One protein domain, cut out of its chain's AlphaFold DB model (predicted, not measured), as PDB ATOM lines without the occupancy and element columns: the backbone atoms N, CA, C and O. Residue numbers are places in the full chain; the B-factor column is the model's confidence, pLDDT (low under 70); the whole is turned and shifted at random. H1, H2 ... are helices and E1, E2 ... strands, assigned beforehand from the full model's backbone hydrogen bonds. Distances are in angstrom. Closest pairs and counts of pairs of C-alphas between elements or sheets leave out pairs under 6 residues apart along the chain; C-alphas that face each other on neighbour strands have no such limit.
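Overview. This is residues 575 to 728 of the 728 residues of the protein "Glyco_hydro_2_C domain-containing protein" of Armatimonadetes bacterium (UniProt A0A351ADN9). A seven-stranded sheet, curled like part of a barrel, makes the middle layer, with the long helix H5 and the short H2 on one face and H1 and H4 on the other. H3 is off the sheet and packs on residues 713 to 714 of H5. The 154 printed residues hold five named helices and seven named strands, in the order E1 E2 H1 E3 E4 H2 H3 H4 E5 E6 E7 H5. The sheet is mixed and runs E1 E2 E3 E7 E6 E5 E4; the class is mixed, helices and strands. The whole is compact and rounded, with a radius of gyration of the C-alphas of 14.4 A and spans of 44 by 34 by 30 A.

Arrangement. The twisted sheet runs, strand beside strand, E1, residues 575 to 577; E2, 593 to 596; E3, 613 to 616; E7, 690 to 693; E6, 680 to 687; E5, 667 to 674; and E4, 631 to 634. E1 and E4 are its edge strands. E1 and E2 are parallel, with N 575 and O 593 at 2.8 A. E2 and E3 are parallel, with N 614 and O 594 at 2.8 A. E3 and E7 are parallel, with N 615 and O 691 at 2.8 A. E5, E6 and E7 form a meander, each strand the antiparallel neighbour of the one before, and its hairpins are E5 and E6, with N 672 and O 681 at 2.8 A, and E6 and E7, with N 692 and O 685 at 2.9 A. E4 and E5 are antiparallel, with N 673 and O 632 at 2.9 A. E5 bends by 70 degrees at residue 670 and E6 by 78 degrees at residue 683. H5, residues 712 to 726, is on the sheet at a height of 10.3 A, over E3 and only just over E7, with 3 C-alphas on E7; it runs along the strands, at 20 degrees to E3 on the local plane. Its closest C-alphas to E3 are those of Ile 722 and Leu 614, 7.4 A apart. H1, residues 601 to 608, is on the opposite face at a height of 9.0 A, giving three layers, helices on both faces of a sheet. E2, H1 and E3 form a strand-helix-strand unit, two parallel neighbour strands with a helix between, and its crossover is right-handed. H2, residues 636 to 641, is on the same face as H5, over E5, and stands up from the sheet at 43 degrees. H4, residues 661 to 665, is on the same face as H1, over E5, at a height of 7.4 A. H3, residues 645 to 652, is not on the sheet; with residues 713 to 714 of H5 alone it touches H5, about perpendicular at 76 degrees, the closest C-alphas being those of Trp 648 and Ala 713, 5.3 A apart. Every O i to N i+4 pair is within hydrogen-bond range in H1, H2, H4 and H5, and 2 of 4 are in H3.

Along the chain. E1 begins at C-alpha 575, (3.208, -25.681, -29.608). From first to last C-alpha, E5 measures 18.8 A, E6 17.6 A, H3 10.7 A and H1 10.5 A. H5, the longest helix, measures 21.3 A and ends at C-alpha 726, (-4.330, -27.681, -41.423).

Size, cuts and confidence. The C-alphas of Asp 589 and Arg 676, the two farthest apart, are 45.2 A apart. The printed part has no cut. The links E1 to E2, E3 to E4 and E7 to H5 are long, with 15, 14 and 18 residues. Mean pLDDT of the printed part is 90.5, and residues 618 to 621, 643 to 644 and 727 to 728 are under 70.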
ATOM      1  N   THR A 575       2.140 -26.070 -30.530       97.19
ATOM      2  CA  THR A 575       3.208 -25.681 -29.608       97.19
ATOM      3  C   THR A 575       3.285 -24.154 -29.565       97.19
ATOM      4  O   THR A 575       3.447 -23.525 -30.609       97.19
ATOM      5  N   VAL A 576       3.192 -23.554 -28.376       96.44
ATOM      6  CA  VAL A 576       3.282 -22.093 -28.194       96.44
ATOM      7  C   VAL A 576       4.720 -21.694 -27.861       96.44
ATOM      8  O   VAL A 576       5.301 -22.201 -26.903       96.44
ATOM      9  N   HIS A 577       5.277 -20.764 -28.634       95.75
ATOM     10  CA  HIS A 577       6.577 -20.128 -28.424       95.75
ATOM     11  C   HIS A 577       6.379 -18.609 -28.336       95.75
ATOM     12  O   HIS A 577       6.204 -17.938 -29.345       95.75
ATOM     13  N   ASP A 578       6.356 -18.051 -27.126       94.00
ATOM     14  CA  ASP A 578       6.052 -16.628 -26.892       94.00
ATOM     15  C   ASP A 578       7.262 -15.874 -26.306       94.00
ATOM     16  O   ASP A 578       7.249 -15.489 -25.132       94.00
ATOM     17  N   PRO A 579       8.348 -15.676 -27.078       92.81
ATOM     18  CA  PRO A 579       9.534 -14.970 -26.598       92.81
ATOM     19  C   PRO A 579       9.274 -13.489 -26.276       92.81
ATOM     20  O   PRO A 579      10.056 -12.892 -25.537       92.81
ATOM     21  N   LEU A 580       8.195 -12.889 -26.800       90.00
ATOM     22  CA  LEU A 580       7.824 -11.497 -26.507       90.00
ATOM     23  C   LEU A 580       6.887 -11.357 -25.297       90.00
ATOM     24  O   LEU A 580       6.610 -10.232 -24.879       90.00
ATOM     25  N   GLY A 581       6.391 -12.461 -24.732       90.19
ATOM     26  CA  GLY A 581       5.472 -12.445 -23.592       90.19
ATOM     27  C   GLY A 581       4.116 -11.793 -23.895       90.19
ATOM     28  O   GLY A 581       3.521 -11.173 -23.009       90.19
ATOM     29  N   ARG A 582       3.638 -11.879 -25.143       88.38
ATOM     30  CA  ARG A 582       2.379 -11.263 -25.600       88.38
ATOM     31  C   ARG A 582       1.145 -12.059 -25.185       88.38
ATOM     32  O   ARG A 582       0.050 -11.496 -25.119       88.38
ATOM     33  N   TRP A 583       1.297 -13.348 -24.896       92.12
ATOM     34  CA  TRP A 583       0.199 -14.288 -24.685       92.12
ATOM     35  C   TRP A 583       0.301 -15.003 -23.333       92.12
ATOM     36  O   TRP A 583       0.327 -16.237 -23.273       92.12
ATOM     37  N   PRO A 584       0.318 -14.257 -22.213       87.81
ATOM     38  CA  PRO A 584       0.426 -14.860 -20.893       87.81
ATOM     39  C   PRO A 584      -0.733 -15.833 -20.637       87.81
ATOM     40  O   PRO A 584      -1.906 -15.454 -20.681       87.81
ATOM     41  N   GLY A 585      -0.390 -17.089 -20.342       85.38
ATOM     42  CA  GLY A 585      -1.354 -18.154 -20.053       85.38
ATOM     43  C   GLY A 585      -2.013 -18.788 -21.282       85.38
ATOM     44  O   GLY A 585      -2.964 -19.548 -21.113       85.38
ATOM     45  N   LEU A 586      -1.550 -18.492 -22.504       92.50
ATOM     46  CA  LEU A 586      -1.947 -19.256 -23.684       92.50
ATOM     47  C   LEU A 586      -1.221 -20.605 -23.690       92.50
ATOM     48  O   LEU A 586       0.005 -20.661 -23.737       92.50
ATOM     49  N   GLU A 587      -1.991 -21.687 -23.674       91.88
ATOM     50  CA  GLU A 587      -1.466 -23.051 -23.673       91.88
ATOM     51  C   GLU A 587      -1.789 -23.759 -24.992       91.88
ATOM     52  O   GLU A 587      -2.889 -23.637 -25.540       91.88
ATOM     53  N   GLY A 588      -0.816 -24.519 -25.485       91.88
ATOM     54  CA  GLY A 588      -0.990 -25.501 -26.549       91.88
ATOM     55  C   GLY A 588      -0.770 -26.914 -26.008       91.88
ATOM     56  O   GLY A 588      -0.171 -27.090 -24.947       91.88
ATOM     57  N   ASP A 589      -1.248 -27.927 -26.725       93.19
ATOM     58  CA  ASP A 589      -1.098 -29.340 -26.343       93.19
ATOM     59  C   ASP A 589       0.228 -29.984 -26.793       93.19
ATOM     60  O   ASP A 589       0.432 -31.181 -26.587       93.19
ATOM     61  N   GLY A 590       1.140 -29.200 -27.382       90.94
ATOM     62  CA  GLY A 590       2.457 -29.663 -27.829       90.94
ATOM     63  C   GLY A 590       2.461 -30.297 -29.221       90.94
ATOM     64  O   GLY A 590       3.359 -31.078 -29.529       90.94
ATOM     65  N   GLY A 591       1.464 -29.996 -30.057       92.31
ATOM     66  CA  GLY A 591       1.400 -30.504 -31.427       92.31
ATOM     67  C   GLY A 591       2.346 -29.831 -32.431       92.31
ATOM     68  O   GLY A 591       3.191 -28.993 -32.096       92.31
ATOM     69  N   GLU A 592       2.204 -30.232 -33.696       94.56
ATOM     70  CA  GLU A 592       3.144 -29.916 -34.778       94.56
ATOM     71  C   GLU A 592       3.163 -28.437 -35.176       94.56
ATOM     72  O   GLU A 592       4.225 -27.937 -35.540       94.56
ATOM     73  N   ILE A 593       2.052 -27.707 -35.051       97.19
ATOM     74  CA  ILE A 593       1.992 -26.292 -35.438       97.19
ATOM     75  C   ILE A 593       2.752 -25.452 -34.413       97.19
ATOM     76  O   ILE A 593       2.421 -25.461 -33.230       97.19
ATOM     77  N   LEU A 594       3.758 -24.697 -34.848       97.50
ATOM     78  CA  LEU A 594       4.444 -23.726 -33.997       97.50
ATOM     79  C   LEU A 594       3.724 -22.374 -34.063       97.50
ATOM     80  O   LEU A 594       3.811 -21.683 -35.073       97.50
ATOM     81  N   LEU A 595       3.045 -21.975 -32.988       97.00
ATOM     82  CA  LEU A 595       2.539 -20.611 -32.820       97.00
ATOM     83  C   LEU A 595       3.623 -19.762 -32.156       97.00
ATOM     84  O   LEU A 595       3.962 -20.009 -31.001       97.00
ATOM     85  N   SER A 596       4.144 -18.771 -32.873       96.00
ATOM     86  CA  SER A 596       5.245 -17.925 -32.420       96.00
ATOM     87  C   SER A 596       4.881 -16.445 -32.356       96.00
ATOM     88  O   SER A 596       4.266 -15.907 -33.279       96.00
ATOM     89  N   SER A 597       5.302 -15.759 -31.292       93.31
ATOM     90  CA  SER A 597       5.109 -14.309 -31.136       93.31
ATOM     91  C   SER A 597       6.181 -13.459 -31.837       93.31
ATOM     92  O   SER A 597       6.172 -12.243 -31.668       93.31
ATOM     93  N   SER A 598       7.160 -14.073 -32.514       90.81
ATOM     94  CA  SER A 598       8.318 -13.395 -33.120       90.81
ATOM     95  C   SER A 598       8.914 -14.225 -34.256       90.81
ATOM     96  O   SER A 598       8.915 -15.450 -34.187       90.81
ATOM     97  N   LEU A 599       9.538 -13.584 -35.246       90.50
ATOM     98  CA  LEU A 599      10.398 -14.265 -36.232       90.50
ATOM     99  C   LEU A 599      11.841 -14.431 -35.717       90.50
ATOM    100  O   LEU A 599      12.804 -13.982 -36.333       90.50
ATOM    101  N   ASP A 600      11.998 -15.051 -34.547       91.69
ATOM    102  CA  ASP A 600      13.317 -15.329 -33.970       91.69
ATOM    103  C   ASP A 600      14.015 -16.539 -34.627       91.69
ATOM    104  O   ASP A 600      13.467 -17.205 -35.507       91.69
ATOM    105  N   ALA A 601      15.241 -16.852 -34.189       93.25
ATOM    106  CA  ALA A 601      16.027 -17.945 -34.766       93.25
ATOM    107  C   ALA A 601      15.304 -19.305 -34.718       93.25
ATOM    108  O   ALA A 601      15.384 -20.068 -35.678       93.25
ATOM    109  N   ILE A 602      14.568 -19.595 -33.638       94.31
ATOM    110  CA  ILE A 602      13.799 -20.840 -33.487       94.31
ATOM    111  C   ILE A 602      12.683 -20.897 -34.532       94.31
ATOM    112  O   ILE A 602      12.504 -21.911 -35.208       94.31
ATOM    113  N   THR A 603      11.959 -19.793 -34.689       94.56
ATOM    114  CA  THR A 603      10.841 -19.688 -35.627       94.56
ATOM    115  C   THR A 603      11.321 -19.792 -37.074       94.56
ATOM    116  O   THR A 603      10.756 -20.553 -37.855       94.56
ATOM    117  N   VAL A 604      12.406 -19.097 -37.429       93.38
ATOM    118  CA  VAL A 604      12.996 -19.147 -38.778       93.38
ATOM    119  C   VAL A 604      13.518 -20.545 -39.114       93.38
ATOM    120  O   VAL A 604      13.295 -21.026 -40.225       93.38
ATOM    121  N   MET A 605      14.169 -21.226 -38.164       95.88
ATOM    122  CA  MET A 605      14.602 -22.614 -38.354       95.88
ATOM    123  C   MET A 605      13.415 -23.546 -38.611       95.88
ATOM    124  O   MET A 605      13.451 -24.311 -39.569       95.88
ATOM    125  N   ALA A 606      12.339 -23.429 -37.825       95.94
ATOM    126  CA  ALA A 606      11.129 -24.228 -38.016       95.94
ATOM    127  C   ALA A 606      10.500 -24.019 -39.406       95.94
ATOM    128  O   ALA A 606      10.110 -24.989 -40.056       95.94
ATOM    129  N   ILE A 607      10.453 -22.771 -39.890       94.50
ATOM    130  CA  ILE A 607       9.988 -22.462 -41.251       94.50
ATOM    131  C   ILE A 607      10.888 -23.145 -42.294       94.50
ATOM    132  O   ILE A 607      10.385 -23.786 -43.215       94.50
ATOM    133  N   GLY A 608      12.214 -23.054 -42.138       93.62
ATOM    134  CA  GLY A 608      13.184 -23.677 -43.048       93.62
ATOM    135  C   GLY A 608      13.132 -25.209 -43.071       93.62
ATOM    136  O   GLY A 608      13.422 -25.820 -44.098       93.62
ATOM    137  N   GLU A 609      12.719 -25.830 -41.967       95.12
ATOM    138  CA  GLU A 609      12.487 -27.276 -41.850       95.12
ATOM    139  C   GLU A 609      11.134 -27.721 -42.437       95.12
ATOM    140  O   GLU A 609      10.846 -28.916 -42.484       95.12
ATOM    141  N   GLY A 610      10.304 -26.780 -42.903       92.94
ATOM    142  CA  GLY A 610       8.982 -27.065 -43.458       92.94
ATOM    143  C   GLY A 610       7.928 -27.406 -42.404       92.94
ATOM    144  O   GLY A 610       6.896 -27.973 -42.750       92.94
ATOM    145  N   ARG A 611       8.169 -27.076 -41.129       94.88
ATOM    146  CA  ARG A 611       7.178 -27.231 -40.058       94.88
ATOM    147  C   ARG A 611       6.024 -26.236 -40.271       94.88
ATOM    148  O   ARG A 611       6.295 -25.093 -40.641       94.88
ATOM    149  N   PRO A 612       4.759 -26.597 -39.975       97.19
ATOM    150  CA  PRO A 612       3.679 -25.620 -39.923       97.19
ATOM    151  C   PRO A 612       3.958 -24.540 -38.873       97.19
ATOM    152  O   PRO A 612       4.143 -24.847 -37.692       97.19
ATOM    153  N   VAL A 613       3.978 -23.272 -39.284       97.44
ATOM    154  CA  VAL A 613       4.262 -22.135 -38.393       97.44
ATOM    155  C   VAL A 613       3.178 -21.075 -38.528       97.44
ATOM    156  O   VAL A 613       2.792 -20.713 -39.631       97.44
ATOM    157  N   LEU A 614       2.724 -20.529 -37.404       97.00
ATOM    158  CA  LEU A 614       1.987 -19.274 -37.349       97.00
ATOM    159  C   LEU A 614       2.821 -18.254 -36.572       97.00
ATOM    160  O   LEU A 614       2.934 -18.356 -35.356       97.00
ATOM    161  N   ALA A 615       3.397 -17.273 -37.259       95.12
ATOM    162  CA  ALA A 615       4.207 -16.220 -36.658       95.12
ATOM    163  C   ALA A 615       3.439 -14.890 -36.635       95.12
ATOM    164  O   ALA A 615       3.076 -14.360 -37.683       95.12
ATOM    165  N   CYS A 616       3.211 -14.338 -35.443       92.38
ATOM    166  CA  CYS A 616       2.635 -13.004 -35.250       92.38
ATOM    167  C   CYS A 616       3.754 -12.017 -34.890       92.38
ATOM    168  O   CYS A 616       3.994 -11.761 -33.709       92.38
ATOM    169  N   ASP A 617       4.458 -11.488 -35.887       79.56
ATOM    170  CA  ASP A 617       5.671 -10.693 -35.694       79.56
ATOM    171  C   ASP A 617       5.408  -9.183 -35.774       79.56
ATOM    172  O   ASP A 617       4.717  -8.699 -36.664       79.56
ATOM    173  N   LEU A 618       5.968  -8.430 -34.829       68.75
ATOM    174  CA  LEU A 618       5.970  -6.958 -34.811       68.75
ATOM    175  C   LEU A 618       7.398  -6.408 -34.637       68.75
ATOM    176  O   LEU A 618       7.566  -5.283 -34.153       68.75
ATOM    177  N   GLY A 619       8.406  -7.233 -34.946       67.50
ATOM    178  CA  GLY A 619       9.824  -6.947 -34.750       67.50
ATOM    179  C   GLY A 619      10.358  -5.776 -35.583       67.50
ATOM    180  O   GLY A 619       9.616  -5.067 -36.261       67.50
ATOM    181  N   GLU A 620      11.675  -5.557 -35.523       63.50
ATOM    182  CA  GLU A 620      12.354  -4.393 -36.125       63.50
ATOM    183  C   GLU A 620      12.159  -4.246 -37.646       63.50
ATOM    184  O   GLU A 620      12.264  -3.137 -38.159       63.50
ATOM    185  N   SER A 621      11.857  -5.331 -38.365       68.88
ATOM    186  CA  SER A 621      11.629  -5.332 -39.819       68.88
ATOM    187  C   SER A 621      10.202  -4.947 -40.235       68.88
ATOM    188  O   SER A 621       9.935  -4.785 -41.425       68.88
ATOM    189  N   ALA A 622       9.264  -4.800 -39.294       81.06
ATOM    190  CA  ALA A 622       7.901  -4.387 -39.612       81.06
ATOM    191  C   ALA A 622       7.836  -2.886 -39.949       81.06
ATOM    192  O   ALA A 622       8.386  -2.042 -39.236       81.06
ATOM    193  N   ASN A 623       7.102  -2.530 -41.003       87.25
ATOM    194  CA  ASN A 623       6.925  -1.134 -41.402       87.25
ATOM    195  C   ASN A 623       5.775  -0.498 -40.626       87.25
ATOM    196  O   ASN A 623       4.639  -0.959 -40.733       87.25
ATOM    197  N   ARG A 624       6.038   0.588 -39.893       89.00
ATOM    198  CA  ARG A 624       5.009   1.316 -39.132       89.00
ATOM    199  C   ARG A 624       4.117   2.135 -40.061       89.00
ATOM    200  O   ARG A 624       4.613   3.006 -40.771       89.00
ATOM    201  N   MET A 625       2.814   1.862 -40.044       89.50
ATOM    202  CA  MET A 625       1.810   2.606 -40.809       89.50
ATOM    203  C   MET A 625       0.388   2.373 -40.269       89.50
ATOM    204  O   MET A 625       0.127   1.311 -39.697       89.50
ATOM    205  N   PRO A 626      -0.549   3.322 -40.473       89.38
ATOM    206  CA  PRO A 626      -1.937   3.180 -40.030       89.38
ATOM    207  C   PRO A 626      -2.655   1.980 -40.661       89.38
ATOM    208  O   PRO A 626      -2.414   1.639 -41.827       89.38
ATOM    209  N   PHE A 627      -3.578   1.377 -39.906       91.88
ATOM    210  CA  PHE A 627      -4.382   0.238 -40.356       91.88
ATOM    211  C   PHE A 627      -5.758   0.648 -40.891       91.88
ATOM    212  O   PHE A 627      -6.258   0.075 -41.862       91.88
ATOM    213  N   TRP A 628      -6.414   1.629 -40.278       91.31
ATOM    214  CA  TRP A 628      -7.773   2.038 -40.636       91.31
ATOM    215  C   TRP A 628      -7.798   3.226 -41.573       91.31
ATOM    216  O   TRP A 628      -8.529   3.185 -42.562       91.31
ATOM    217  N   ARG A 629      -7.003   4.253 -41.278       88.00
ATOM    218  CA  ARG A 629      -6.948   5.466 -42.096       88.00
ATOM    219  C   ARG A 629      -6.092   5.261 -43.347       88.00
ATOM    220  O   ARG A 629      -5.152   4.466 -43.344       88.00
ATOM    221  N   GLU A 630      -6.429   6.003 -44.403       87.50
ATOM    222  CA  GLU A 630      -5.611   6.177 -45.623       87.50
ATOM    223  C   GLU A 630      -5.323   4.875 -46.402       87.50
ATOM    224  O   GLU A 630      -4.383   4.792 -47.193       87.50
ATOM    225  N   CYS A 631      -6.096   3.812 -46.151       92.75
ATOM    226  CA  CYS A 631      -5.874   2.522 -46.786       92.75
ATOM    227  C   CYS A 631      -7.095   1.604 -46.767       92.75
ATOM    228  O   CYS A 631      -8.049   1.794 -46.008       92.75
ATOM    229  N   ILE A 632      -7.006   0.531 -47.548       93.62
ATOM    230  CA  ILE A 632      -7.945  -0.594 -47.558       93.62
ATOM    231  C   ILE A 632      -7.200  -1.912 -47.340       93.62
ATOM    232  O   ILE A 632      -6.003  -2.005 -47.614       93.62
ATOM    233  N   GLN A 633      -7.908  -2.930 -46.853       93.38
ATOM    234  CA  GLN A 633      -7.424  -4.306 -46.775       93.38
ATOM    235  C   GLN A 633      -8.200  -5.158 -47.775       93.38
ATOM    236  O   GLN A 633      -9.429  -5.131 -47.788       93.38
ATOM    237  N   THR A 634      -7.471  -5.911 -48.591       93.75
ATOM    238  CA  THR A 634      -8.031  -6.795 -49.616       93.75
ATOM    239  C   THR A 634      -7.358  -8.166 -49.591       93.75
ATOM    240  O   THR A 634      -6.228  -8.298 -49.106       93.75
ATOM    241  N   GLY A 635      -8.037  -9.178 -50.125       91.81
ATOM    242  CA  GLY A 635      -7.538 -10.545 -50.262       91.81
ATOM    243  C   GLY A 635      -8.641 -11.573 -50.040       91.81
ATOM    244  O   GLY A 635      -9.456 -11.418 -49.132       91.81
ATOM    245  N   ASP A 636      -8.656 -12.631 -50.847       89.31
ATOM    246  CA  ASP A 636      -9.729 -13.634 -50.826       89.31
ATOM    247  C   ASP A 636      -9.829 -14.302 -49.448       89.31
ATOM    248  O   ASP A 636     -10.922 -14.458 -48.911       89.31
ATOM    249  N   TRP A 637      -8.688 -14.556 -48.791       91.75
ATOM    250  CA  TRP A 637      -8.680 -15.073 -47.423       91.75
ATOM    251  C   TRP A 637      -9.473 -14.180 -46.465       91.75
ATOM    252  O   TRP A 637     -10.220 -14.709 -45.655       91.75
ATOM    253  N   LEU A 638      -9.364 -12.848 -46.558       88.62
ATOM    254  CA  LEU A 638     -10.094 -11.927 -45.681       88.62
ATOM    255  C   LEU A 638     -11.609 -12.118 -45.812       88.62
ATOM    256  O   LEU A 638     -12.281 -12.290 -44.803       88.62
ATOM    257  N   TYR A 639     -12.135 -12.115 -47.036       85.38
ATOM    258  CA  TYR A 639     -13.582 -12.107 -47.279       85.38
ATOM    259  C   TYR A 639     -14.216 -13.502 -47.311       85.38
ATOM    260  O   TYR A 639     -15.386 -13.643 -46.972       85.38
ATOM    261  N   GLU A 640     -13.464 -14.541 -47.678       85.62
ATOM    262  CA  GLU A 640     -13.944 -15.928 -47.656       85.62
ATOM    263  C   GLU A 640     -13.821 -16.556 -46.264       85.62
ATOM    264  O   GLU A 640     -14.591 -17.446 -45.892       85.62
ATOM    265  N   THR A 641     -12.845 -16.105 -45.469       79.50
ATOM    266  CA  THR A 641     -12.599 -16.665 -44.136       79.50
ATOM    267  C   THR A 641     -13.371 -15.922 -43.053       79.50
ATOM    268  O   THR A 641     -13.689 -16.527 -42.029       79.50
ATOM    269  N   LEU A 642     -13.671 -14.635 -43.235       74.06
ATOM    270  CA  LEU A 642     -14.207 -13.795 -42.166       74.06
ATOM    271  C   LEU A 642     -15.516 -13.132 -42.592       74.06
ATOM    272  O   LEU A 642     -15.554 -12.275 -43.471       74.06
ATOM    273  N   GLU A 643     -16.593 -13.512 -41.911       68.44
ATOM    274  CA  GLU A 643     -17.879 -12.821 -41.987       68.44
ATOM    275  C   GLU A 643     -17.750 -11.455 -41.291       68.44
ATOM    276  O   GLU A 643     -17.252 -11.379 -40.167       68.44
ATOM    277  N   SER A 644     -18.180 -10.371 -41.949       69.94
ATOM    278  CA  SER A 644     -18.083  -8.991 -41.430       69.94
ATOM    279  C   SER A 644     -16.655  -8.608 -40.980       69.94
ATOM    280  O   SER A 644     -16.432  -8.290 -39.808       69.94
ATOM    281  N   PRO A 645     -15.665  -8.581 -41.898       84.38
ATOM    282  CA  PRO A 645     -14.242  -8.487 -41.549       84.38
ATOM    283  C   PRO A 645     -13.891  -7.258 -40.702       84.38
ATOM    284  O   PRO A 645     -12.947  -7.299 -39.917       84.38
ATOM    285  N   TRP A 646     -14.652  -6.168 -40.818       89.50
ATOM    286  CA  TRP A 646     -14.373  -4.908 -40.128       89.50
ATOM    287  C   TRP A 646     -14.667  -4.944 -38.627       89.50
ATOM    288  O   TRP A 646     -13.881  -4.397 -37.853       89.50
ATOM    289  N   SER A 647     -15.751  -5.608 -38.202       84.69
ATOM    290  CA  SER A 647     -16.078  -5.721 -36.772       84.69
ATOM    291  C   SER A 647     -14.999  -6.509 -36.038       84.69
ATOM    292  O   SER A 647     -14.558  -6.129 -34.957       84.69
ATOM    293  N   TRP A 648     -14.516  -7.565 -36.685       87.06
ATOM    294  CA  TRP A 648     -13.435  -8.406 -36.207       87.06
ATOM    295  C   TRP A 648     -12.079  -7.691 -36.216       87.06
ATOM    296  O   TRP A 648     -11.393  -7.654 -35.192       87.06
ATOM    297  N   LEU A 649     -11.699  -7.086 -37.351       91.19
ATOM    298  CA  LEU A 649     -10.418  -6.392 -37.503       91.19
ATOM    299  C   LEU A 649     -10.252  -5.294 -36.455       91.19
ATOM    300  O   LEU A 649      -9.121  -5.004 -36.067       91.19
ATOM    301  N   TRP A 650     -11.341  -4.688 -35.968       91.38
ATOM    302  CA  TRP A 650     -11.273  -3.651 -34.937       91.38
ATOM    303  C   TRP A 650     -10.504  -4.119 -33.700       91.38
ATOM    304  O   TRP A 650      -9.627  -3.401 -33.215       91.38
ATOM    305  N   GLY A 651     -10.773  -5.347 -33.247       91.81
ATOM    306  CA  GLY A 651     -10.171  -5.955 -32.060       91.81
ATOM    307  C   GLY A 651      -8.744  -6.479 -32.247       91.81
ATOM    308  O   GLY A 651      -8.096  -6.799 -31.251       91.81
ATOM    309  N   VAL A 652      -8.254  -6.592 -33.489       92.56
ATOM    310  CA  VAL A 652      -6.968  -7.255 -33.807       92.56
ATOM    311  C   VAL A 652      -6.051  -6.462 -34.744       92.56
ATOM    312  O   VAL A 652      -4.926  -6.887 -35.010       92.56
ATOM    313  N   GLY A 653      -6.507  -5.325 -35.270       92.12
ATOM    314  CA  GLY A 653      -5.715  -4.444 -36.124       92.12
ATOM    315  C   GLY A 653      -4.475  -3.917 -35.396       92.12
ATOM    316  O   GLY A 653      -4.486  -3.727 -34.177       92.12
ATOM    317  N   GLY A 654      -3.396  -3.712 -36.149       88.75
ATOM    318  CA  GLY A 654      -2.120  -3.198 -35.645       88.75
ATOM    319  C   GLY A 654      -1.801  -1.798 -36.166       88.75
ATOM    320  O   GLY A 654      -2.664  -1.118 -36.695       88.75
ATOM    321  N   ASP A 655      -0.540  -1.398 -36.055       89.31
ATOM    322  CA  ASP A 655       0.023  -0.154 -36.606       89.31
ATOM    323  C   ASP A 655       1.278  -0.438 -37.453       89.31
ATOM    324  O   ASP A 655       2.172   0.402 -37.602       89.31
ATOM    325  N   ALA A 656       1.377  -1.667 -37.968       91.38
ATOM    326  CA  ALA A 656       2.519  -2.128 -38.738       91.38
ATOM    327  C   ALA A 656       2.124  -3.163 -39.791       91.38
ATOM    328  O   ALA A 656       1.306  -4.039 -39.514       91.38
ATOM    329  N   THR A 657       2.741  -3.107 -40.966       93.69
ATOM    330  CA  THR A 657       2.700  -4.179 -41.973       93.69
ATOM    331  C   THR A 657       3.979  -5.001 -41.924       93.69
ATOM    332  O   THR A 657       4.990  -4.576 -41.361       93.69
ATOM    333  N   LEU A 658       3.962  -6.162 -42.573       92.50
ATOM    334  CA  LEU A 658       5.170  -6.948 -42.788       92.50
ATOM    335  C   LEU A 658       6.135  -6.197 -43.718       92.50
ATOM    336  O   LEU A 658       5.732  -5.316 -44.491       92.50
ATOM    337  N   ASP A 659       7.414  -6.568 -43.646       88.88
ATOM    338  CA  ASP A 659       8.422  -6.138 -44.616       88.88
ATOM    339  C   ASP A 659       7.956  -6.501 -46.046       88.88
ATOM    340  O   ASP A 659       7.461  -7.618 -46.253       88.88
ATOM    341  N   PRO A 660       8.096  -5.616 -47.058       86.12
ATOM    342  CA  PRO A 660       7.602  -5.875 -48.405       86.12
ATOM    343  C   PRO A 660       8.283  -7.083 -49.057       86.12
ATOM    344  O   PRO A 660       7.713  -7.676 -49.971       86.12
ATOM    345  N   MET A 661       9.458  -7.508 -48.571       88.06
ATOM    346  CA  MET A 661      10.113  -8.735 -49.019       88.06
ATOM    347  C   MET A 661       9.215  -9.967 -48.860       88.06
ATOM    348  O   MET A 661       9.290 -10.881 -49.680       88.06
ATOM    349  N   TRP A 662       8.333  -9.985 -47.853       88.31
ATOM    350  CA  TRP A 662       7.414 -11.099 -47.628       88.31
ATOM    351  C   TRP A 662       6.374 -11.233 -48.738       88.31
ATOM    352  O   TRP A 662       6.003 -12.356 -49.068       88.31
ATOM    353  N   ALA A 663       5.972 -10.130 -49.378       86.31
ATOM    354  CA  ALA A 663       5.092 -10.191 -50.548       86.31
ATOM    355  C   ALA A 663       5.764 -10.871 -51.754       86.31
ATOM    356  O   ALA A 663       5.076 -11.431 -52.598       86.31
ATOM    357  N   SER A 664       7.098 -10.834 -51.836       89.00
ATOM    358  CA  SER A 664       7.871 -11.521 -52.882       89.00
ATOM    359  C   SER A 664       8.228 -12.958 -52.500       89.00
ATOM    360  O   SER A 664       8.424 -13.803 -53.370       89.00
ATOM    361  N   ALA A 665       8.358 -13.237 -51.200       88.62
ATOM    362  CA  ALA A 665       8.729 -14.552 -50.692       88.62
ATOM    363  C   ALA A 665       7.546 -15.533 -50.646       88.62
ATOM    364  O   ALA A 665       7.766 -16.745 -50.650       88.62
ATOM    365  N   GLY A 666       6.306 -15.044 -50.583       91.88
ATOM    366  CA  GLY A 666       5.113 -15.873 -50.429       91.88
ATOM    367  C   GLY A 666       3.851 -15.256 -51.027       91.88
ATOM    368  O   GLY A 666       3.883 -14.212 -51.670       91.88
ATOM    369  N   GLU A 667       2.723 -15.920 -50.808       94.88
ATOM    370  CA  GLU A 667       1.399 -15.462 -51.228       94.88
ATOM    371  C   GLU A 667       0.815 -14.512 -50.173       94.88
ATOM    372  O   GLU A 667       0.676 -14.879 -49.006       94.88
ATOM    373  N   SER A 668       0.453 -13.288 -50.567       95.06
ATOM    374  CA  SER A 668      -0.205 -12.334 -49.668       95.06
ATOM    375  C   SER A 668      -1.696 -12.649 -49.551       95.06
ATOM    376  O   SER A 668      -2.452 -12.458 -50.500       95.06
ATOM    377  N   LEU A 669      -2.122 -13.104 -48.373       95.12
ATOM    378  CA  LEU A 669      -3.514 -13.439 -48.064       95.12
ATOM    379  C   LEU A 669      -4.327 -12.216 -47.622       95.12
ATOM    380  O   LEU A 669      -5.531 -12.157 -47.853       95.12
ATOM    381  N   ILE A 670      -3.670 -11.240 -46.985       95.19
ATOM    382  CA  ILE A 670      -4.244  -9.924 -46.683       95.19
ATOM    383  C   ILE A 670      -3.229  -8.866 -47.083       95.19
ATOM    384  O   ILE A 670      -2.113  -8.825 -46.559       95.19
ATOM    385  N   THR A 671      -3.650  -7.968 -47.963       94.75
ATOM    386  CA  THR A 671      -2.833  -6.881 -48.489       94.75
ATOM    387  C   THR A 671      -3.443  -5.540 -48.109       94.75
ATOM    388  O   THR A 671      -4.618  -5.290 -48.369       94.75
ATOM    389  N   ARG A 672      -2.634  -4.657 -47.521       94.50
ATOM    390  CA  ARG A 672      -2.912  -3.224 -47.408       94.50
ATOM    391  C   ARG A 672      -2.702  -2.574 -48.765       94.50
ATOM    392  O   ARG A 672      -1.642  -2.761 -49.357       94.50
ATOM    393  N   ILE A 673      -3.649  -1.761 -49.210       94.94
ATOM    394  CA  ILE A 673      -3.445  -0.812 -50.305       94.94
ATOM    395  C   ILE A 673      -3.613   0.585 -49.730       94.94
ATOM    396  O   ILE A 673      -4.674   0.911 -49.202       94.94
ATOM    397  N   ASP A 674      -2.560   1.386 -49.815       93.88
ATOM    398  CA  ASP A 674      -2.616   2.811 -49.511       93.88
ATOM    399  C   ASP A 674      -3.500   3.526 -50.541       93.88
ATOM    400  O   ASP A 674      -3.239   3.425 -51.736       93.88
ATOM    401  N   THR A 675      -4.561   4.218 -50.133       92.62
ATOM    402  CA  THR A 675      -5.540   4.778 -51.090       92.62
ATOM    403  C   THR A 675      -5.110   6.106 -51.713       92.62
ATOM    404  O   THR A 675      -5.779   6.602 -52.620       92.62
ATOM    405  N   ARG A 676      -3.962   6.655 -51.294       89.75
ATOM    406  CA  ARG A 676      -3.360   7.863 -51.880       89.75
ATOM    407  C   ARG A 676      -2.237   7.521 -52.852       89.75
ATOM    408  O   ARG A 676      -2.196   8.054 -53.957       89.75
ATOM    409  N   THR A 677      -1.354   6.609 -52.446       91.62
ATOM    410  CA  THR A 677      -0.153   6.224 -53.214       91.62
ATOM    411  C   THR A 677      -0.297   4.901 -53.968       91.62
ATOM    412  O   THR A 677       0.564   4.561 -54.776       91.62
ATOM    413  N   TYR A 678      -1.345   4.117 -53.691       93.12
ATOM    414  CA  TYR A 678      -1.610   2.780 -54.251       93.12
ATOM    415  C   TYR A 678      -0.516   1.742 -53.976       93.12
ATOM    416  O   TYR A 678      -0.530   0.635 -54.524       93.12
ATOM    417  N   ARG A 679       0.410   2.057 -53.062       92.25
ATOM    418  CA  ARG A 679       1.445   1.129 -52.609       92.25
ATOM    419  C   ARG A 679       0.808  -0.020 -51.837       92.25
ATOM    420  O   ARG A 679      -0.050   0.180 -50.974       92.25
ATOM    421  N   ARG A 680       1.261  -1.234 -52.153       93.44
ATOM    422  CA  ARG A 680       0.800  -2.477 -51.531       93.44
ATOM    423  C   ARG A 680       1.751  -2.891 -50.412       93.44
ATOM    424  O   ARG A 680       2.965  -2.854 -50.601       93.44
ATOM    425  N   ALA A 681       1.208  -3.312 -49.273       94.25
ATOM    426  CA  ALA A 681       1.991  -3.829 -48.153       94.25
ATOM    427  C   ALA A 681       1.288  -5.038 -47.499       94.25
ATOM    428  O   ALA A 681       0.087  -4.973 -47.241       94.25
ATOM    429  N   PRO A 682       1.985  -6.156 -47.245       94.38
ATOM    430  CA  PRO A 682       1.353  -7.366 -46.722       94.38
ATOM    431  C   PRO A 682       1.047  -7.291 -45.214       94.38
ATOM    432  O   PRO A 682       1.876  -6.848 -44.423       94.38
ATOM    433  N   TYR A 683      -0.122  -7.792 -44.804       94.44
ATOM    434  CA  TYR A 683      -0.501  -8.001 -43.394       94.44
ATOM    435  C   TYR A 683      -0.489  -9.473 -42.988       94.44
ATOM    436  O   TYR A 683      -0.220  -9.780 -41.828       94.44
ATOM    437  N   LEU A 684      -0.806 -10.375 -43.917       94.88
ATOM    438  CA  LEU A 684      -0.797 -11.820 -43.713       94.88
ATOM    439  C   LEU A 684      -0.239 -12.478 -44.972       94.88
ATOM    440  O   LEU A 684      -0.785 -12.284 -46.055       94.88
ATOM    441  N   VAL A 685       0.836 -13.247 -44.824       95.44
ATOM    442  CA  VAL A 685       1.527 -13.935 -45.922       95.44
ATOM    443  C   VAL A 685       1.607 -15.422 -45.630       95.44
ATOM    444  O   VAL A 685       1.915 -15.824 -44.508       95.44
ATOM    445  N   ARG A 686       1.384 -16.234 -46.663       95.25
ATOM    446  CA  ARG A 686       1.687 -17.661 -46.683       95.25
ATOM    447  C   ARG A 686       3.029 -17.904 -47.371       95.25
ATOM    448  O   ARG A 686       3.193 -17.592 -48.548       95.25
ATOM    449  N   HIS A 687       3.977 -18.507 -46.660       94.31
ATOM    450  CA  HIS A 687       5.281 -18.913 -47.191       94.31
ATOM    451  C   HIS A 687       5.552 -20.383 -46.852       94.31
ATOM    452  O   HIS A 687       5.824 -20.725 -45.702       94.31
ATOM    453  N   GLY A 688       5.448 -21.275 -47.840       92.88
ATOM    454  CA  GLY A 688       5.474 -22.717 -47.578       92.88
ATOM    455  C   GLY A 688       4.334 -23.120 -46.633       92.88
ATOM    456  O   GLY A 688       3.178 -22.798 -46.899       92.88
ATOM    457  N   GLN A 689       4.662 -23.780 -45.518       94.06
ATOM    458  CA  GLN A 689       3.707 -24.108 -44.446       94.06
ATOM    459  C   GLN A 689       3.656 -23.049 -43.327       94.06
ATOM    460  O   GLN A 689       3.156 -23.315 -42.238       94.06
ATOM    461  N   ALA A 690       4.179 -21.846 -43.565       95.81
ATOM    462  CA  ALA A 690       4.129 -20.754 -42.604       95.81
ATOM    463  C   ALA A 690       3.035 -19.739 -42.957       95.81
ATOM    464  O   ALA A 690       2.906 -19.337 -44.113       95.81
ATOM    465  N   LEU A 691       2.300 -19.277 -41.948       96.50
ATOM    466  CA  LEU A 691       1.538 -18.034 -41.961       96.50
ATOM    467  C   LEU A 691       2.274 -17.003 -41.116       96.50
ATOM    468  O   LEU A 691       2.615 -17.261 -39.963       96.50
ATOM    469  N   ILE A 692       2.515 -15.831 -41.686       95.44
ATOM    470  CA  ILE A 692       3.255 -14.748 -41.042       95.44
ATOM    471  C   ILE A 692       2.371 -13.514 -41.077       95.44
ATOM    472  O   ILE A 692       1.822 -13.188 -42.128       95.44
ATOM    473  N   THR A 693       2.199 -12.842 -39.941       94.88
ATOM    474  CA  THR A 693       1.311 -11.685 -39.835       94.88
ATOM    475  C   THR A 693       1.776 -10.659 -38.817       94.88
ATOM    476  O   THR A 693       2.423 -11.001 -37.833       94.88
ATOM    477  N   THR A 694       1.393  -9.402 -39.035       94.38
ATOM    478  CA  THR A 694       1.489  -8.323 -38.040       94.38
ATOM    479  C   THR A 694       0.164  -8.043 -37.322       94.38
ATOM    480  O   THR A 694       0.094  -7.144 -36.480       94.38
ATOM    481  N   LEU A 695      -0.905  -8.796 -37.619       93.81
ATOM    482  CA  LEU A 695      -2.149  -8.719 -36.855       93.81
ATOM    483  C   LEU A 695      -1.906  -9.115 -35.392       93.81
ATOM    484  O   LEU A 695      -0.972  -9.850 -35.055       93.81
ATOM    485  N   ARG A 696      -2.753  -8.600 -34.503       93.31
ATOM    486  CA  ARG A 696      -2.577  -8.669 -33.052       93.31
ATOM    487  C   ARG A 696      -3.725  -9.431 -32.401       93.31
ATOM    488  O   ARG A 696      -4.666  -8.804 -31.919       93.31
ATOM    489  N   PRO A 697      -3.667 -10.772 -32.329       93.81
ATOM    490  CA  PRO A 697      -4.684 -11.550 -31.629       93.81
ATOM    491  C   PRO A 697      -4.924 -11.087 -30.188       93.81
ATOM    492  O   PRO A 697      -6.039 -11.139 -29.684       93.81
ATOM    493  N   GLU A 698      -3.895 -10.604 -29.498       92.81
ATOM    494  CA  GLU A 698      -4.033 -10.099 -28.137       92.81
ATOM    495  C   GLU A 698      -4.654  -8.695 -28.045       92.81
ATOM    496  O   GLU A 698      -4.985  -8.272 -26.942       92.81
ATOM    497  N   GLY A 699      -4.836  -7.988 -29.165       92.69
ATOM    498  CA  GLY A 699      -5.358  -6.621 -29.208       92.69
ATOM    499  C   GLY A 699      -4.527  -5.633 -28.381       92.69
ATOM    500  O   GLY A 699      -3.290  -5.660 -28.387       92.69
ATOM    501  N   GLY A 700      -5.221  -4.774 -27.632       89.81
ATOM    502  CA  GLY A 700      -4.632  -3.847 -26.664       89.81
ATOM    503  C   GLY A 700      -4.153  -2.496 -27.212       89.81
ATOM    504  O   GLY A 700      -3.487  -1.772 -26.472       89.81
ATOM    505  N   LEU A 701      -4.457  -2.134 -28.464       90.56
ATOM    506  CA  LEU A 701      -4.304  -0.757 -28.951       90.56
ATOM    507  C   LEU A 701      -5.554   0.077 -28.673       90.56
ATOM    508  O   LEU A 701      -6.657  -0.313 -29.046       90.56
ATOM    509  N   GLY A 702      -5.369   1.249 -28.059       90.94
ATOM    510  CA  GLY A 702      -6.464   2.166 -27.745       90.94
ATOM    511  C   GLY A 702      -7.544   1.474 -26.914       90.94
ATOM    512  O   GLY A 702      -7.273   1.010 -25.809       90.94
ATOM    513  N   ASP A 703      -8.749   1.379 -27.469       89.94
ATOM    514  CA  ASP A 703      -9.905   0.735 -26.841       89.94
ATOM    515  C   ASP A 703     -10.140  -0.720 -27.285       89.94
ATOM    516  O   ASP A 703     -11.188  -1.295 -26.987       89.94
ATOM    517  N   GLN A 704      -9.174  -1.351 -27.965       93.19
ATOM    518  CA  GLN A 704      -9.208  -2.799 -28.191       93.19
ATOM    519  C   GLN A 704      -9.252  -3.573 -26.864       93.19
ATOM    520  O   GLN A 704      -8.626  -3.156 -25.880       93.19
ATOM    521  N   PRO A 705      -9.897  -4.753 -26.834       92.88
ATOM    522  CA  PRO A 705      -9.871  -5.608 -25.658       92.88
ATOM    523  C   PRO A 705      -8.432  -5.980 -25.258       92.88
ATOM    524  O   PRO A 705      -7.630  -6.345 -26.123       92.88
ATOM    525  N   PRO A 706      -8.079  -5.908 -23.960       91.56
ATOM    526  CA  PRO A 706      -6.716  -6.162 -23.518       91.56
ATOM    527  C   PRO A 706      -6.446  -7.662 -23.326       91.56
ATOM    528  O   PRO A 706      -6.934  -8.285 -22.378       91.56
ATOM    529  N   GLY A 707      -5.588  -8.224 -24.175       91.62
ATOM    530  CA  GLY A 707      -5.079  -9.589 -24.062       91.62
ATOM    531  C   GLY A 707      -6.049 -10.666 -24.561       91.62
ATOM    532  O   GLY A 707      -7.268 -10.499 -24.585       91.62
ATOM    533  N   LEU A 708      -5.506 -11.844 -24.890       91.50
ATOM    534  CA  LEU A 708      -6.284 -12.969 -25.435       91.50
ATOM    535  C   LEU A 708      -7.396 -13.469 -24.509       91.50
ATOM    536  O   LEU A 708      -8.422 -13.952 -24.978       91.50
ATOM    537  N   LYS A 709      -7.234 -13.343 -23.188       90.25
ATOM    538  CA  LYS A 709      -8.272 -13.739 -22.222       90.25
ATOM    539  C   LYS A 709      -9.585 -12.972 -22.423       90.25
ATOM    540  O   LYS A 709     -10.643 -13.474 -22.052       90.25
ATOM    541  N   HIS A 710      -9.512 -11.763 -22.974       90.75
ATOM    542  CA  HIS A 710     -10.636 -10.840 -23.084       90.75
ATOM    543  C   HIS A 710     -10.949 -10.430 -24.523       90.75
ATOM    544  O   HIS A 710     -11.853  -9.623 -24.707       90.75
ATOM    545  N   ASN A 711     -10.249 -10.990 -25.515       94.31
ATOM    546  CA  ASN A 711     -10.393 -10.640 -26.925       94.31
ATOM    547  C   ASN A 711     -10.979 -11.809 -27.747       94.31
ATOM    548  O   ASN A 711     -10.221 -12.659 -28.227       94.31
ATOM    549  N   PRO A 712     -12.313 -11.893 -27.918       94.81
ATOM    550  CA  PRO A 712     -12.940 -12.951 -28.706       94.81
ATOM    551  C   PRO A 712     -12.572 -12.880 -30.192       94.81
ATOM    552  O   PRO A 712     -12.297 -13.919 -30.789       94.81
ATOM    553  N   ALA A 713     -12.460 -11.677 -30.768       93.12
ATOM    554  CA  ALA A 713     -11.978 -11.494 -32.139       93.12
ATOM    555  C   ALA A 713     -10.551 -12.054 -32.314       93.12
ATOM    556  O   ALA A 713     -10.242 -12.723 -33.304       93.12
ATOM    557  N   GLY A 714      -9.702 -11.886 -31.300       93.69
ATOM    558  CA  GLY A 714      -8.377 -12.501 -31.220       93.69
ATOM    559  C   GLY A 714      -8.378 -14.030 -31.279       93.69
ATOM    560  O   GLY A 714      -7.596 -14.633 -32.016       93.69
ATOM    561  N   TRP A 715      -9.283 -14.677 -30.541       94.50
ATOM    562  CA  TRP A 715      -9.448 -16.134 -30.601       94.50
ATOM    563  C   TRP A 715      -9.981 -16.605 -31.944       94.50
ATOM    564  O   TRP A 715      -9.506 -17.618 -32.463       94.50
ATOM    565  N   HIS A 716     -10.927 -15.860 -32.510       92.69
ATOM    566  CA  HIS A 716     -11.436 -16.121 -33.846       92.69
ATOM    567  C   HIS A 716     -10.291 -16.108 -34.869       92.69
ATOM    568  O   HIS A 716     -10.108 -17.079 -35.602       92.69
ATOM    569  N   LEU A 717      -9.438 -15.074 -34.830       91.81
ATOM    570  CA  LEU A 717      -8.258 -14.936 -35.691       91.81
ATOM    571  C   LEU A 717      -7.335 -16.156 -35.604       91.81
ATOM    572  O   LEU A 717      -7.030 -16.780 -36.621       91.81
ATOM    573  N   LEU A 718      -6.910 -16.514 -34.389       93.38
ATOM    574  CA  LEU A 718      -5.995 -17.637 -34.173       93.38
ATOM    575  C   LEU A 718      -6.579 -18.945 -34.705       93.38
ATOM    576  O   LEU A 718      -5.896 -19.679 -35.414       93.38
ATOM    577  N   ARG A 719      -7.851 -19.227 -34.404       92.81
ATOM    578  CA  ARG A 719      -8.520 -20.458 -34.843       92.81
ATOM    579  C   ARG A 719      -8.631 -20.535 -36.361       92.81
ATOM    580  O   ARG A 719      -8.378 -21.603 -36.916       92.81
ATOM    581  N   ARG A 720      -8.954 -19.428 -37.039       92.38
ATOM    582  CA  ARG A 720      -9.011 -19.390 -38.507       92.38
ATOM    583  C   ARG A 720      -7.634 -19.587 -39.133       92.38
ATOM    584  O   ARG A 720      -7.513 -20.427 -40.015       92.38
ATOM    585  N   MET A 721      -6.592 -18.916 -38.637       93.31
ATOM    586  CA  MET A 721      -5.227 -19.103 -39.149       93.31
ATOM    587  C   MET A 721      -4.703 -20.531 -38.921       93.31
ATOM    588  O   MET A 721      -4.114 -21.122 -39.822       93.31
ATOM    589  N   ILE A 722      -4.966 -21.123 -37.753       93.88
ATOM    590  CA  ILE A 722      -4.619 -22.525 -37.472       93.88
ATOM    591  C   ILE A 722      -5.365 -23.462 -38.428       93.88
ATOM    592  O   ILE A 722      -4.747 -24.340 -39.027       93.88
ATOM    593  N   ALA A 723      -6.668 -23.253 -38.637       92.50
ATOM    594  CA  ALA A 723      -7.438 -24.041 -39.594       92.50
ATOM    595  C   ALA A 723      -6.854 -23.932 -41.015       92.50
ATOM    596  O   ALA A 723      -6.694 -24.946 -41.693       92.50
ATOM    597  N   THR A 724      -6.447 -22.730 -41.432       92.06
ATOM    598  CA  THR A 724      -5.792 -22.474 -42.723       92.06
ATOM    599  C   THR A 724      -4.462 -23.222 -42.891       92.06
ATOM    600  O   THR A 724      -4.128 -23.587 -44.017       92.06
ATOM    601  N   LEU A 725      -3.714 -23.480 -41.812       91.38
ATOM    602  CA  LEU A 725      -2.498 -24.308 -41.840       91.38
ATOM    603  C   LEU A 725      -2.792 -25.811 -41.923       91.38
ATOM    604  O   LEU A 725      -1.982 -26.566 -42.441       91.38
ATOM    605  N   THR A 726      -3.943 -26.256 -41.415       82.81
ATOM    606  CA  THR A 726      -4.330 -27.681 -41.423       82.81
ATOM    607  C   THR A 726      -5.045 -28.133 -42.698       82.81
ATOM    608  O   THR A 726      -5.203 -29.330 -42.914       82.81
ATOM    609  N   GLN A 727      -5.520 -27.190 -43.514       69.81
ATOM    610  CA  GLN A 727      -6.297 -27.451 -44.734       69.81
ATOM    611  C   GLN A 727      -5.439 -27.526 -46.011       69.81
ATOM    612  O   GLN A 727      -5.999 -27.684 -47.095       69.81
ATOM    613  N   SER A 728      -4.112 -27.392 -45.897       50.12
ATOM    614  CA  SER A 728      -3.156 -27.394 -47.018       50.12
ATOM    615  C   SER A 728      -2.546 -28.757 -47.308       50.12
ATOM    616  O   SER A 728      -2.086 -29.388 -46.328       50.12
TER     617      SER A 728